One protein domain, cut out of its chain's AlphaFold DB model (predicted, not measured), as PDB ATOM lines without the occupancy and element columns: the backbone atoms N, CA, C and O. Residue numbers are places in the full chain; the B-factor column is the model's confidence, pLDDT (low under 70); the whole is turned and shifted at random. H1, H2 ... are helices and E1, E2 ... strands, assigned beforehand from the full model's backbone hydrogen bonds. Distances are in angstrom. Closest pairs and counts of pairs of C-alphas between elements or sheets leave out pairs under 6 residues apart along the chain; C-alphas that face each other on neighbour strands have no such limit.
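Overview. This is residues 658 to 737 of the 737 residues of the protein "Mitotic spindle assembly checkpoint protein MAD1" of Mizuhopecten yessoensis (UniProt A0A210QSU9). A strongly twisted sheet of four antiparallel strands is covered in part by a long helix, H3, which runs along the strands over E2, while the shorter H2 folds against the first half of H3 as a helical hairpin. The small helix H1 lies at the sheet's border, between the last strand and H2 along the chain, and the last residues of H3 and the tail after it run out to one end of the longest axis, with the turn between E3 and E4 at the other end. The printed part has 80 residues with four named strands followed by three named helices, in the order E1 E2 E3 E4 H1 H2 H3, and the class is mixed, helices and strands. The sheet's order is E1 - E2 - E3 - E4. The whole is compact, with a radius of gyration of the C-alphas of 13.0 A, but elongated in outline, with spans of 47 by 28 by 19 A.

Arrangement. E1, residues 658 to 664, E2, residues 667 to 672, E3, residues 681 to 686, and E4, residues 692 to 695, form a meander, each strand the antiparallel neighbour of the one before. E1 and E2 are a hairpin, with N 661 and O 669 2.9 A apart, within hydrogen-bond range. In the hairpin of E2 and E3, N 668 and O 684 are within hydrogen-bond range at 2.9 A. In the hairpin of E3 and E4, N 693 and O 685 are within range at 2.9 A. H3, residues 717 to 734, is on the sheet at a height over the sheet of 10.3 A. It lies over E2 and runs along the strands, at 18 degrees to E2 on the local plane; the closest C-alphas of the two, those of Ser 672 and Thr 725, are 7.4 A apart. H2, residues 704 to 712, is not on the sheet. H2 touches H3 with residues 717 to 724 of H3 alone, the closest C-alphas being those of Tyr 710 and Phe 720, 5.0 A apart; the two run opposite ways at a shallow tilt of 27 degrees. H1, residues 698 to 701, only grazes the sheet, with residues 698 to 700. H1 and H2 are close but not clearly touching, and H1 and H3 are apart. Every O i to N i+4 pair is within hydrogen-bond range in H3 and 4 of 5 are in H2, while H1 is too short for such a pair.

Along the chain. E1 begins at C-alpha 658 (155.029, 249.595, 121.972) and is 18.0 A long. E2 is 16.5 A and E3 16.6 A long. H3 is 25.7 A long, from C-alpha 717 (145.882, 252.416, 114.021) to C-alpha 734 (170.774, 248.735, 108.920).

Size, cuts and confidence. The two C-alphas farthest apart, those of Ser 688 and Gly 737, are 47.1 A apart. The printed part has no cut and ends at the chain's last residue, Gly 737. The link E2 to E3, with 8 residues, is short; the others are tight. The mean pLDDT of the printed part is 83.4, and residue 665 and residues 734 to 737 are under 70.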
ATOM      1  N   TYR A 658     155.424 248.284 121.434       92.19
ATOM      2  CA  TYR A 658     155.029 249.595 121.972       92.19
ATOM      3  C   TYR A 658     154.780 249.577 123.479       92.19
ATOM      4  O   TYR A 658     153.940 248.839 123.995       92.19
ATOM      5  N   LYS A 659     155.489 250.452 124.193       91.12
ATOM      6  CA  LYS A 659     155.251 250.734 125.606       91.12
ATOM      7  C   LYS A 659     154.134 251.769 125.712       91.12
ATOM      8  O   LYS A 659     154.299 252.898 125.250       91.12
ATOM      9  N   ILE A 660     153.019 251.378 126.326       90.88
ATOM     10  CA  ILE A 660     151.842 252.228 126.544       90.88
ATOM     11  C   ILE A 660     151.880 252.772 127.976       90.88
ATOM     12  O   ILE A 660     151.667 252.022 128.930       90.88
ATOM     13  N   ASP A 661     152.122 254.072 128.130       89.31
ATOM     14  CA  ASP A 661     152.028 254.778 129.412       89.31
ATOM     15  C   ASP A 661     150.836 255.748 129.417       89.31
ATOM     16  O   ASP A 661     150.555 256.424 128.429       89.31
ATOM     17  N   ILE A 662     150.126 255.822 130.544       87.81
ATOM     18  CA  ILE A 662     148.964 256.703 130.726       87.81
ATOM     19  C   ILE A 662     149.463 258.017 131.332       87.81
ATOM     20  O   ILE A 662     150.012 258.006 132.435       87.81
ATOM     21  N   LEU A 663     149.293 259.132 130.616       79.56
ATOM     22  CA  LEU A 663     149.826 260.440 131.019       79.56
ATOM     23  C   LEU A 663     148.788 261.288 131.768       79.56
ATOM     24  O   LEU A 663     149.113 261.961 132.744       79.56
ATOM     25  N   SER A 664     147.535 261.235 131.323       72.88
ATOM     26  CA  SER A 664     146.390 261.900 131.948       72.88
ATOM     27  C   SER A 664     145.118 261.076 131.702       72.88
ATOM     28  O   SER A 664     145.151 260.063 130.996       72.88
ATOM     29  N   SER A 665     143.984 261.476 132.284       69.62
ATOM     30  CA  SER A 665     142.692 260.863 131.957       69.62
ATOM     31  C   SER A 665     142.409 261.016 130.458       69.62
ATOM     32  O   SER A 665     142.240 262.135 129.979       69.62
ATOM     33  N   ASN A 666     142.335 259.882 129.759       80.56
ATOM     34  CA  ASN A 666     142.107 259.742 128.317       80.56
ATOM     35  C   ASN A 666     143.310 260.070 127.405       80.56
ATOM     36  O   ASN A 666     143.106 260.165 126.196       80.56
ATOM     37  N   GLN A 667     144.546 260.200 127.913       87.62
ATOM     38  CA  GLN A 667     145.746 260.374 127.070       87.62
ATOM     39  C   GLN A 667     146.809 259.295 127.310       87.62
ATOM     40  O   GLN A 667     147.240 259.045 128.442       87.62
ATOM     41  N   TYR A 668     147.277 258.707 126.209       90.38
ATOM     42  CA  TYR A 668     148.191 257.571 126.159       90.38
ATOM     43  C   TYR A 668     149.447 257.942 125.359       90.38
ATOM     44  O   TYR A 668     149.355 258.317 124.189       90.38
ATOM     45  N   LYS A 669     150.627 257.817 125.978       90.69
ATOM     46  CA  LYS A 669     151.930 257.926 125.309       90.69
ATOM     47  C   LYS A 669     152.367 256.533 124.858       90.69
ATOM     48  O   LYS A 669     152.537 255.639 125.687       90.69
ATOM     49  N   LEU A 670     152.561 256.362 123.552       91.56
ATOM     50  CA  LEU A 670     153.124 255.158 122.943       91.56
ATOM     51  C   LEU A 670     154.583 255.423 122.572       91.56
ATOM     52  O   LEU A 670     154.867 256.271 121.730       91.56
ATOM     53  N   THR A 671     155.501 254.685 123.193       91.25
ATOM     54  CA  THR A 671     156.944 254.743 122.894       91.25
ATOM     55  C   THR A 671     157.355 253.434 122.223       91.25
ATOM     56  O   THR A 671     156.994 252.367 122.725       91.25
ATOM     57  N   SER A 672     158.059 253.485 121.090       91.06
ATOM     58  CA  SER A 672     158.497 252.265 120.392       91.06
ATOM     59  C   SER A 672     159.711 251.629 121.075       91.06
ATOM     60  O   SER A 672     160.570 252.325 121.609       91.06
ATOM     61  N   MET A 673     159.816 250.301 121.008       87.69
ATOM     62  CA  MET A 673     161.009 249.537 121.390       87.69
ATOM     63  C   MET A 673     162.208 249.835 120.474       87.69
ATOM     64  O   MET A 673     163.350 249.647 120.885       87.69
ATOM     65  N   TYR A 674     161.937 250.315 119.257       88.38
ATOM     66  CA  TYR A 674     162.923 250.654 118.228       88.38
ATOM     67  C   TYR A 674     163.018 252.175 117.992       88.38
ATOM     68  O   TYR A 674     163.331 252.620 116.892       88.38
ATOM     69  N   ALA A 675     162.688 252.983 119.007       86.25
ATOM     70  CA  ALA A 675     162.845 254.437 118.972       86.25
ATOM     71  C   ALA A 675     164.323 254.841 118.786       86.25
ATOM     72  O   ALA A 675     165.211 254.246 119.404       86.25
ATOM     73  N   GLU A 676     164.588 255.859 117.960       82.44
ATOM     74  CA  GLU A 676     165.945 256.366 117.698       82.44
ATOM     75  C   GLU A 676     166.379 257.356 118.806       82.44
ATOM     76  O   GLU A 676     167.551 257.411 119.187       82.44
ATOM     77  N   SER A 677     165.414 258.078 119.386       81.69
ATOM     78  CA  SER A 677     165.542 259.044 120.482       81.69
ATOM     79  C   SER A 677     164.550 258.745 121.624       81.69
ATOM     80  O   SER A 677     163.435 258.289 121.367       81.69
ATOM     81  N   PRO A 678     164.865 259.049 122.903       78.25
ATOM     82  CA  PRO A 678     163.893 258.961 124.005       78.25
ATOM     83  C   PRO A 678     162.695 259.924 123.865       78.25
ATOM     84  O   PRO A 678     161.681 259.739 124.546       78.25
ATOM     85  N   GLU A 679     162.798 260.925 122.985       81.19
ATOM     86  CA  GLU A 679     161.704 261.840 122.634       81.19
ATOM     87  C   GLU A 679     160.850 261.347 121.445       81.19
ATOM     88  O   GLU A 679     159.858 261.987 121.101       81.19
ATOM     89  N   ASP A 680     161.157 260.184 120.856       87.00
ATOM     90  CA  ASP A 680     160.343 259.592 119.786       87.00
ATOM     91  C   ASP A 680     159.125 258.867 120.371       87.00
ATOM     92  O   ASP A 680     159.176 257.703 120.790       87.00
ATOM     93  N   PHE A 681     157.989 259.561 120.412       90.06
ATOM     94  CA  PHE A 681     156.733 258.987 120.878       90.06
ATOM     95  C   PHE A 681     155.515 259.494 120.111       90.06
ATOM     96  O   PHE A 681     155.472 260.614 119.598       90.06
ATOM     97  N   PHE A 682     154.481 258.660 120.109       90.00
ATOM     98  CA  PHE A 682     153.140 259.022 119.673       90.00
ATOM     99  C   PHE A 682     152.280 259.377 120.885       90.00
ATOM    100  O   PHE A 682     152.367 258.730 121.934       90.00
ATOM    101  N   LEU A 683     151.415 260.376 120.731       89.75
ATOM    102  CA  LEU A 683     150.335 260.653 121.669       89.75
ATOM    103  C   LEU A 683     149.008 260.246 121.038       89.75
ATOM    104  O   LEU A 683     148.704 260.618 119.907       89.75
ATOM    105  N   PHE A 684     148.204 259.512 121.796       89.81
ATOM    106  CA  PHE A 684     146.843 259.148 121.428       89.81
ATOM    107  C   PHE A 684     145.879 259.626 122.512       89.81
ATOM    108  O   PHE A 684     146.129 259.435 123.704       89.81
ATOM    109  N   GLN A 685     144.769 260.234 122.103       89.69
ATOM    110  CA  GLN A 685     143.716 260.713 122.989       89.69
ATOM    111  C   GLN A 685     142.406 259.982 122.698       89.69
ATOM    112  O   GLN A 685     142.004 259.842 121.545       89.69
ATOM    113  N   GLN A 686     141.728 259.527 123.752       87.19
ATOM    114  CA  GLN A 686     140.406 258.921 123.639       87.19
ATOM    115  C   GLN A 686     139.312 259.995 123.720       87.19
ATOM    116  O   GLN A 686     139.217 260.749 124.693       87.19
ATOM    117  N   SER A 687     138.490 260.051 122.675       81.56
ATOM    118  CA  SER A 687     137.305 260.899 122.564       81.56
ATOM    119  C   SER A 687     136.187 260.425 123.503       81.56
ATOM    120  O   SER A 687     136.164 259.275 123.945       81.56
ATOM    121  N   SER A 688     135.206 261.287 123.777       73.44
ATOM    122  CA  SER A 688     133.989 260.923 124.521       73.44
ATOM    123  C   SER A 688     133.103 259.905 123.787       73.44
ATOM    124  O   SER A 688     132.281 259.253 124.429       73.44
ATOM    125  N   SER A 689     133.297 259.718 122.477       72.56
ATOM    126  CA  SER A 689     132.726 258.622 121.677       72.56
ATOM    127  C   SER A 689     133.374 257.254 121.949       72.56
ATOM    128  O   SER A 689     132.849 256.232 121.518       72.56
ATOM    129  N   GLY A 690     134.512 257.214 122.652       75.56
ATOM    130  CA  GLY A 690     135.334 256.016 122.856       75.56
ATOM    131  C   GLY A 690     136.377 255.775 121.758       75.56
ATOM    132  O   GLY A 690     137.292 254.978 121.967       75.56
ATOM    133  N   GLU A 691     136.283 256.488 120.633       79.75
ATOM    134  CA  GLU A 691     137.257 256.476 119.534       79.75
ATOM    135  C   GLU A 691     138.611 257.039 119.985       79.75
ATOM    136  O   GLU A 691     138.679 257.914 120.853       79.75
ATOM    137  N   VAL A 692     139.700 256.558 119.385       85.62
ATOM    138  CA  VAL A 692     141.070 256.967 119.725       85.62
ATOM    139  C   VAL A 692     141.664 257.738 118.552       85.62
ATOM    140  O   VAL A 692     141.760 257.210 117.452       85.62
ATOM    141  N   GLN A 693     142.077 258.981 118.790       84.44
ATOM    142  CA  GLN A 693     142.672 259.865 117.784       84.44
ATOM    143  C   GLN A 693     144.144 260.122 118.116       84.44
ATOM    144  O   GLN A 693     144.519 260.184 119.288       84.44
ATOM    145  N   MET A 694     144.994 260.268 117.099       84.88
ATOM    146  CA  MET A 694     146.389 260.673 117.297       84.88
ATOM    147  C   MET A 694     146.483 262.191 117.490       84.88
ATOM    148  O   MET A 694     145.816 262.951 116.791       84.88
ATOM    149  N   LEU A 695     147.347 262.624 118.405       85.25
ATOM    150  CA  LEU A 695     147.789 264.010 118.524       85.25
ATOM    151  C   LEU A 695     149.161 264.164 117.858       85.25
ATOM    152  O   LEU A 695     150.025 263.302 118.021       85.25
ATOM    153  N   GLY A 696     149.365 265.276 117.150       80.69
ATOM    154  CA  GLY A 696     150.644 265.577 116.510       80.69
ATOM    155  C   GLY A 696     151.787 265.696 117.521       80.69
ATOM    156  O   GLY A 696     151.676 266.411 118.519       80.69
ATOM    157  N   THR A 697     152.887 265.005 117.242       84.94
ATOM    158  CA  THR A 697     154.180 265.108 117.927       84.94
ATOM    159  C   THR A 697     155.275 265.394 116.900       84.94
ATOM    160  O   THR A 697     155.109 265.122 115.709       84.94
ATOM    161  N   ASP A 698     156.426 265.906 117.338       82.12
ATOM    162  CA  ASP A 698     157.551 266.165 116.427       82.12
ATOM    163  C   ASP A 698     157.987 264.891 115.680       82.12
ATOM    164  O   ASP A 698     158.303 264.939 114.492       82.12
ATOM    165  N   PHE A 699     157.885 263.732 116.340       84.50
ATOM    166  CA  PHE A 699     158.116 262.423 115.734       84.50
ATOM    167  C   PHE A 699     157.046 262.041 114.696       84.50
ATOM    168  O   PHE A 699     157.402 261.590 113.606       84.50
ATOM    169  N   SER A 700     155.749 262.262 114.967       83.38
ATOM    170  CA  SER A 700     154.686 261.939 113.998       83.38
ATOM    171  C   SER A 700     154.824 262.736 112.699       83.38
ATOM    172  O   SER A 700     154.562 262.205 111.624       83.38
ATOM    173  N   ASN A 701     155.311 263.978 112.784       82.38
ATOM    174  CA  ASN A 701     155.561 264.832 111.619       82.38
ATOM    175  C   ASN A 701     156.629 264.244 110.671       82.38
ATOM    176  O   ASN A 701     156.605 264.522 109.477       82.38
ATOM    177  N   THR A 702     157.534 263.386 111.160       83.56
ATOM    178  CA  THR A 702     158.524 262.682 110.313       83.56
ATOM    179  C   THR A 702     157.954 261.469 109.563       83.56
ATOM    180  O   THR A 702     158.650 260.863 108.750       83.56
ATOM    181  N   LEU A 703     156.695 261.102 109.834       82.56
ATOM    182  CA  LEU A 703     156.030 259.886 109.347       82.56
ATOM    183  C   LEU A 703     154.721 260.198 108.592       82.56
ATOM    184  O   LEU A 703     153.856 259.329 108.469       82.56
ATOM    185  N   GLU A 704     154.582 261.420 108.070       81.75
ATOM    186  CA  GLU A 704     153.372 261.934 107.408       81.75
ATOM    187  C   GLU A 704     152.849 261.010 106.289       81.75
ATOM    188  O   GLU A 704     151.657 260.709 106.259       81.75
ATOM    189  N   GLU A 705     153.727 260.448 105.446       82.31
ATOM    190  CA  GLU A 705     153.347 259.479 104.398       82.31
ATOM    191  C   GLU A 705     152.650 258.224 104.966       82.31
ATOM    192  O   GLU A 705     151.683 257.716 104.391       82.31
ATOM    193  N   ALA A 706     153.114 257.723 106.116       81.62
ATOM    194  CA  ALA A 706     152.521 256.566 106.783       81.62
ATOM    195  C   ALA A 706     151.204 256.930 107.487       81.62
ATOM    196  O   ALA A 706     150.274 256.119 107.501       81.62
ATOM    197  N   ILE A 707     151.098 258.146 108.035       85.88
ATOM    198  CA  ILE A 707     149.858 258.678 108.620       85.88
ATOM    199  C   ILE A 707     148.788 258.809 107.531       85.88
ATOM    200  O   ILE A 707     147.677 258.303 107.692       85.88
ATOM    201  N   GLU A 708     149.119 259.416 106.390       85.38
ATOM    202  CA  GLU A 708     148.171 259.599 105.292       85.38
ATOM    203  C   GLU A 708     147.701 258.248 104.717       85.38
ATOM    204  O   GLU A 708     146.517 258.069 104.422       85.38
ATOM    205  N   LEU A 709     148.600 257.262 104.598       85.75
ATOM    206  CA  LEU A 709     148.275 255.946 104.043       85.75
ATOM    207  C   LEU A 709     147.467 255.062 105.007       85.75
ATOM    208  O   LEU A 709     146.458 254.491 104.591       85.75
ATOM    209  N   TYR A 710     147.879 254.935 106.270       86.38
ATOM    210  CA  TYR A 710     147.275 253.968 107.201       86.38
ATOM    211  C   TYR A 710     146.209 254.558 108.133       86.38
ATOM    212  O   TYR A 710     145.312 253.828 108.553       86.38
ATOM    213  N   LEU A 711     146.271 255.856 108.449       84.31
ATOM    214  CA  LEU A 711     145.271 256.524 109.289       84.31
ATOM    215  C   LEU A 711     144.252 257.275 108.425       84.31
ATOM    216  O   LEU A 711     143.070 256.970 108.504       84.31
ATOM    217  N   ALA A 712     144.677 258.172 107.531       83.12
ATOM    218  CA  ALA A 712     143.719 258.973 106.755       83.12
ATOM    219  C   ALA A 712     142.992 258.185 105.641       83.12
ATOM    220  O   ALA A 712     141.822 258.454 105.372       83.12
ATOM    221  N   LYS A 713     143.656 257.216 104.990       83.31
ATOM    222  CA  LYS A 713     143.076 256.422 103.881       83.31
ATOM    223  C   LYS A 713     142.560 255.033 104.280       83.31
ATOM    224  O   LYS A 713     141.798 254.447 103.514       83.31
ATOM    225  N   GLN A 714     142.983 254.488 105.425       83.44
ATOM    226  CA  GLN A 714     142.626 253.128 105.874       83.44
ATOM    227  C   GLN A 714     142.034 253.058 107.292       83.44
ATOM    228  O   GLN A 714     141.615 251.974 107.692       83.44
ATOM    229  N   ASP A 715     142.005 254.170 108.038       84.94
ATOM    230  CA  ASP A 715     141.450 254.284 109.399       84.94
ATOM    231  C   ASP A 715     141.888 253.154 110.357       84.94
ATOM    232  O   ASP A 715     141.099 252.546 111.081       84.94
ATOM    233  N   SER A 716     143.179 252.795 110.310       87.12
ATOM    234  CA  SER A 716     143.697 251.603 110.984       87.12
ATOM    235  C   SER A 716     144.974 251.878 111.774       87.12
ATOM    236  O   SER A 716     146.098 251.658 111.314       87.12
ATOM    237  N   ILE A 717     144.793 252.284 113.036       88.88
ATOM    238  CA  ILE A 717     145.882 252.416 114.021       88.88
ATOM    239  C   ILE A 717     146.729 251.127 114.125       88.88
ATOM    240  O   ILE A 717     147.955 251.243 114.140       88.88
ATOM    241  N   PRO A 718     146.165 249.897 114.130       89.81
ATOM    242  CA  PRO A 718     146.979 248.681 114.148       89.81
ATOM    243  C   PRO A 718     147.858 248.505 112.902       89.81
ATOM    244  O   PRO A 718     149.004 248.073 113.033       89.81
ATOM    245  N   ALA A 719     147.369 248.857 111.705       87.12
ATOM    246  CA  ALA A 719     148.162 248.778 110.476       87.12
ATOM    247  C   ALA A 719     149.283 249.831 110.456       87.12
ATOM    248  O   ALA A 719     150.425 249.504 110.133       87.12
ATOM    249  N   PHE A 720     148.971 251.057 110.890       90.62
ATOM    250  CA  PHE A 720     149.924 252.155 111.066       90.62
ATOM    251  C   PHE A 720     151.062 251.795 112.033       90.62
ATOM    252  O   PHE A 720     152.240 251.882 111.688       90.62
ATOM    253  N   LEU A 721     150.723 251.333 113.241       90.62
ATOM    254  CA  LEU A 721     151.722 250.958 114.243       90.62
ATOM    255  C   LEU A 721     152.582 249.778 113.764       90.62
ATOM    256  O   LEU A 721     153.791 249.777 114.000       90.62
ATOM    257  N   SER A 722     151.992 248.816 113.044       89.81
ATOM    258  CA  SER A 722     152.714 247.667 112.481       89.81
ATOM    259  C   SER A 722     153.717 248.068 111.396       89.81
ATOM    260  O   SER A 722     154.851 247.585 111.406       89.81
ATOM    261  N   SER A 723     153.340 248.956 110.468       89.75
ATOM    262  CA  SER A 723     154.242 249.403 109.397       89.75
ATOM    263  C   SER A 723     155.410 250.234 109.937       89.75
ATOM    264  O   SER A 723     156.537 250.083 109.465       89.75
ATOM    265  N   ILE A 724     155.185 251.026 110.989       89.06
ATOM    266  CA  ILE A 724     156.244 251.778 111.675       89.06
ATOM    267  C   ILE A 724     157.161 250.870 112.494       89.06
ATOM    268  O   ILE A 724     158.373 251.052 112.424       89.06
ATOM    269  N   THR A 725     156.643 249.848 113.187       90.12
ATOM    270  CA  THR A 725     157.503 248.856 113.863       90.12
ATOM    271  C   THR A 725     158.456 248.189 112.871       90.12
ATOM    272  O   THR A 725     159.635 248.031 113.174       90.12
ATOM    273  N   LEU A 726     157.982 247.856 111.663       88.06
ATOM    274  CA  LEU A 726     158.824 247.311 110.594       88.06
ATOM    275  C   LEU A 726     159.825 248.342 110.039       88.06
ATOM    276  O   LEU A 726     160.970 247.982 109.768       88.06
ATOM    277  N   ASN A 727     159.432 249.612 109.891       87.44
ATOM    278  CA  ASN A 727     160.317 250.681 109.411       87.44
ATOM    279  C   ASN A 727     161.457 250.956 110.407       87.44
ATOM    280  O   ASN A 727     162.626 250.885 110.034       87.44
ATOM    281  N   LEU A 728     161.129 251.176 111.683       87.19
ATOM    282  CA  LEU A 728     162.104 251.439 112.746       87.19
ATOM    283  C   LEU A 728     163.033 250.240 112.983       87.19
ATOM    284  O   LEU A 728     164.247 250.414 113.059       87.19
ATOM    285  N   PHE A 729     162.497 249.014 112.997       87.75
ATOM    286  CA  PHE A 729     163.318 247.802 113.075       87.75
ATOM    287  C   PHE A 729     164.297 247.685 111.893       87.75
ATOM    288  O   PHE A 729     165.463 247.336 112.085       87.75
ATOM    289  N   SER A 730     163.852 248.021 110.677       85.94
ATOM    290  CA  SER A 730     164.704 248.053 109.482       85.94
ATOM    291  C   SER A 730     165.830 249.086 109.617       85.94
ATOM    292  O   SER A 730     166.999 248.748 109.440       85.94
ATOM    293  N   ARG A 731     165.520 250.322 110.035       83.19
ATOM    294  CA  ARG A 731     166.532 251.369 110.282       83.19
ATOM    295  C   ARG A 731     167.556 250.945 111.334       83.19
ATOM    296  O   ARG A 731     168.761 251.048 111.103       83.19
ATOM    297  N   GLN A 732     167.089 250.424 112.468       79.38
ATOM    298  CA  GLN A 732     167.960 250.042 113.578       79.38
ATOM    299  C   GLN A 732     168.829 248.816 113.251       79.38
ATOM    300  O   GLN A 732     169.944 248.717 113.754       79.38
ATOM    301  N   THR A 733     168.373 247.917 112.370       75.69
ATOM    302  CA  THR A 733     169.197 246.795 111.879       75.69
ATOM    303  C   THR A 733     170.150 247.188 110.744       75.69
ATOM    304  O   THR A 733     171.248 246.638 110.686       75.69
ATOM    305  N   MET A 734     169.824 248.181 109.905       65.25
ATOM    306  CA  MET A 734     170.774 248.735 108.920       65.25
ATOM    307  C   MET A 734     171.974 249.446 109.568       65.25
ATOM    308  O   MET A 734     173.042 249.490 108.968       65.25
ATOM    309  N   MET A 735     171.837 249.946 110.800       53.16
ATOM    310  CA  MET A 735     172.931 250.553 111.580       53.16
ATOM    311  C   MET A 735     173.885 249.530 112.241       53.16
ATOM    312  O   MET A 735     174.775 249.926 112.993       53.16
ATOM    313  N   ILE A 736     173.692 248.225 112.004       45.97
ATOM    314  CA  ILE A 736     174.455 247.118 112.624       45.97
ATOM    315  C   ILE A 736     175.248 246.302 111.565       45.97
ATOM    316  O   ILE A 736     175.902 245.314 111.904       45.97
ATOM    317  N   GLY A 737     175.217 246.720 110.289       38.28
ATOM    318  CA  GLY A 737     175.940 246.098 109.162       38.28
ATOM    319  C   GLY A 737     177.309 246.707 108.871       38.28
ATOM    320  O   GLY A 737     177.390 247.953 108.826       38.28
TER     321      GLY A 737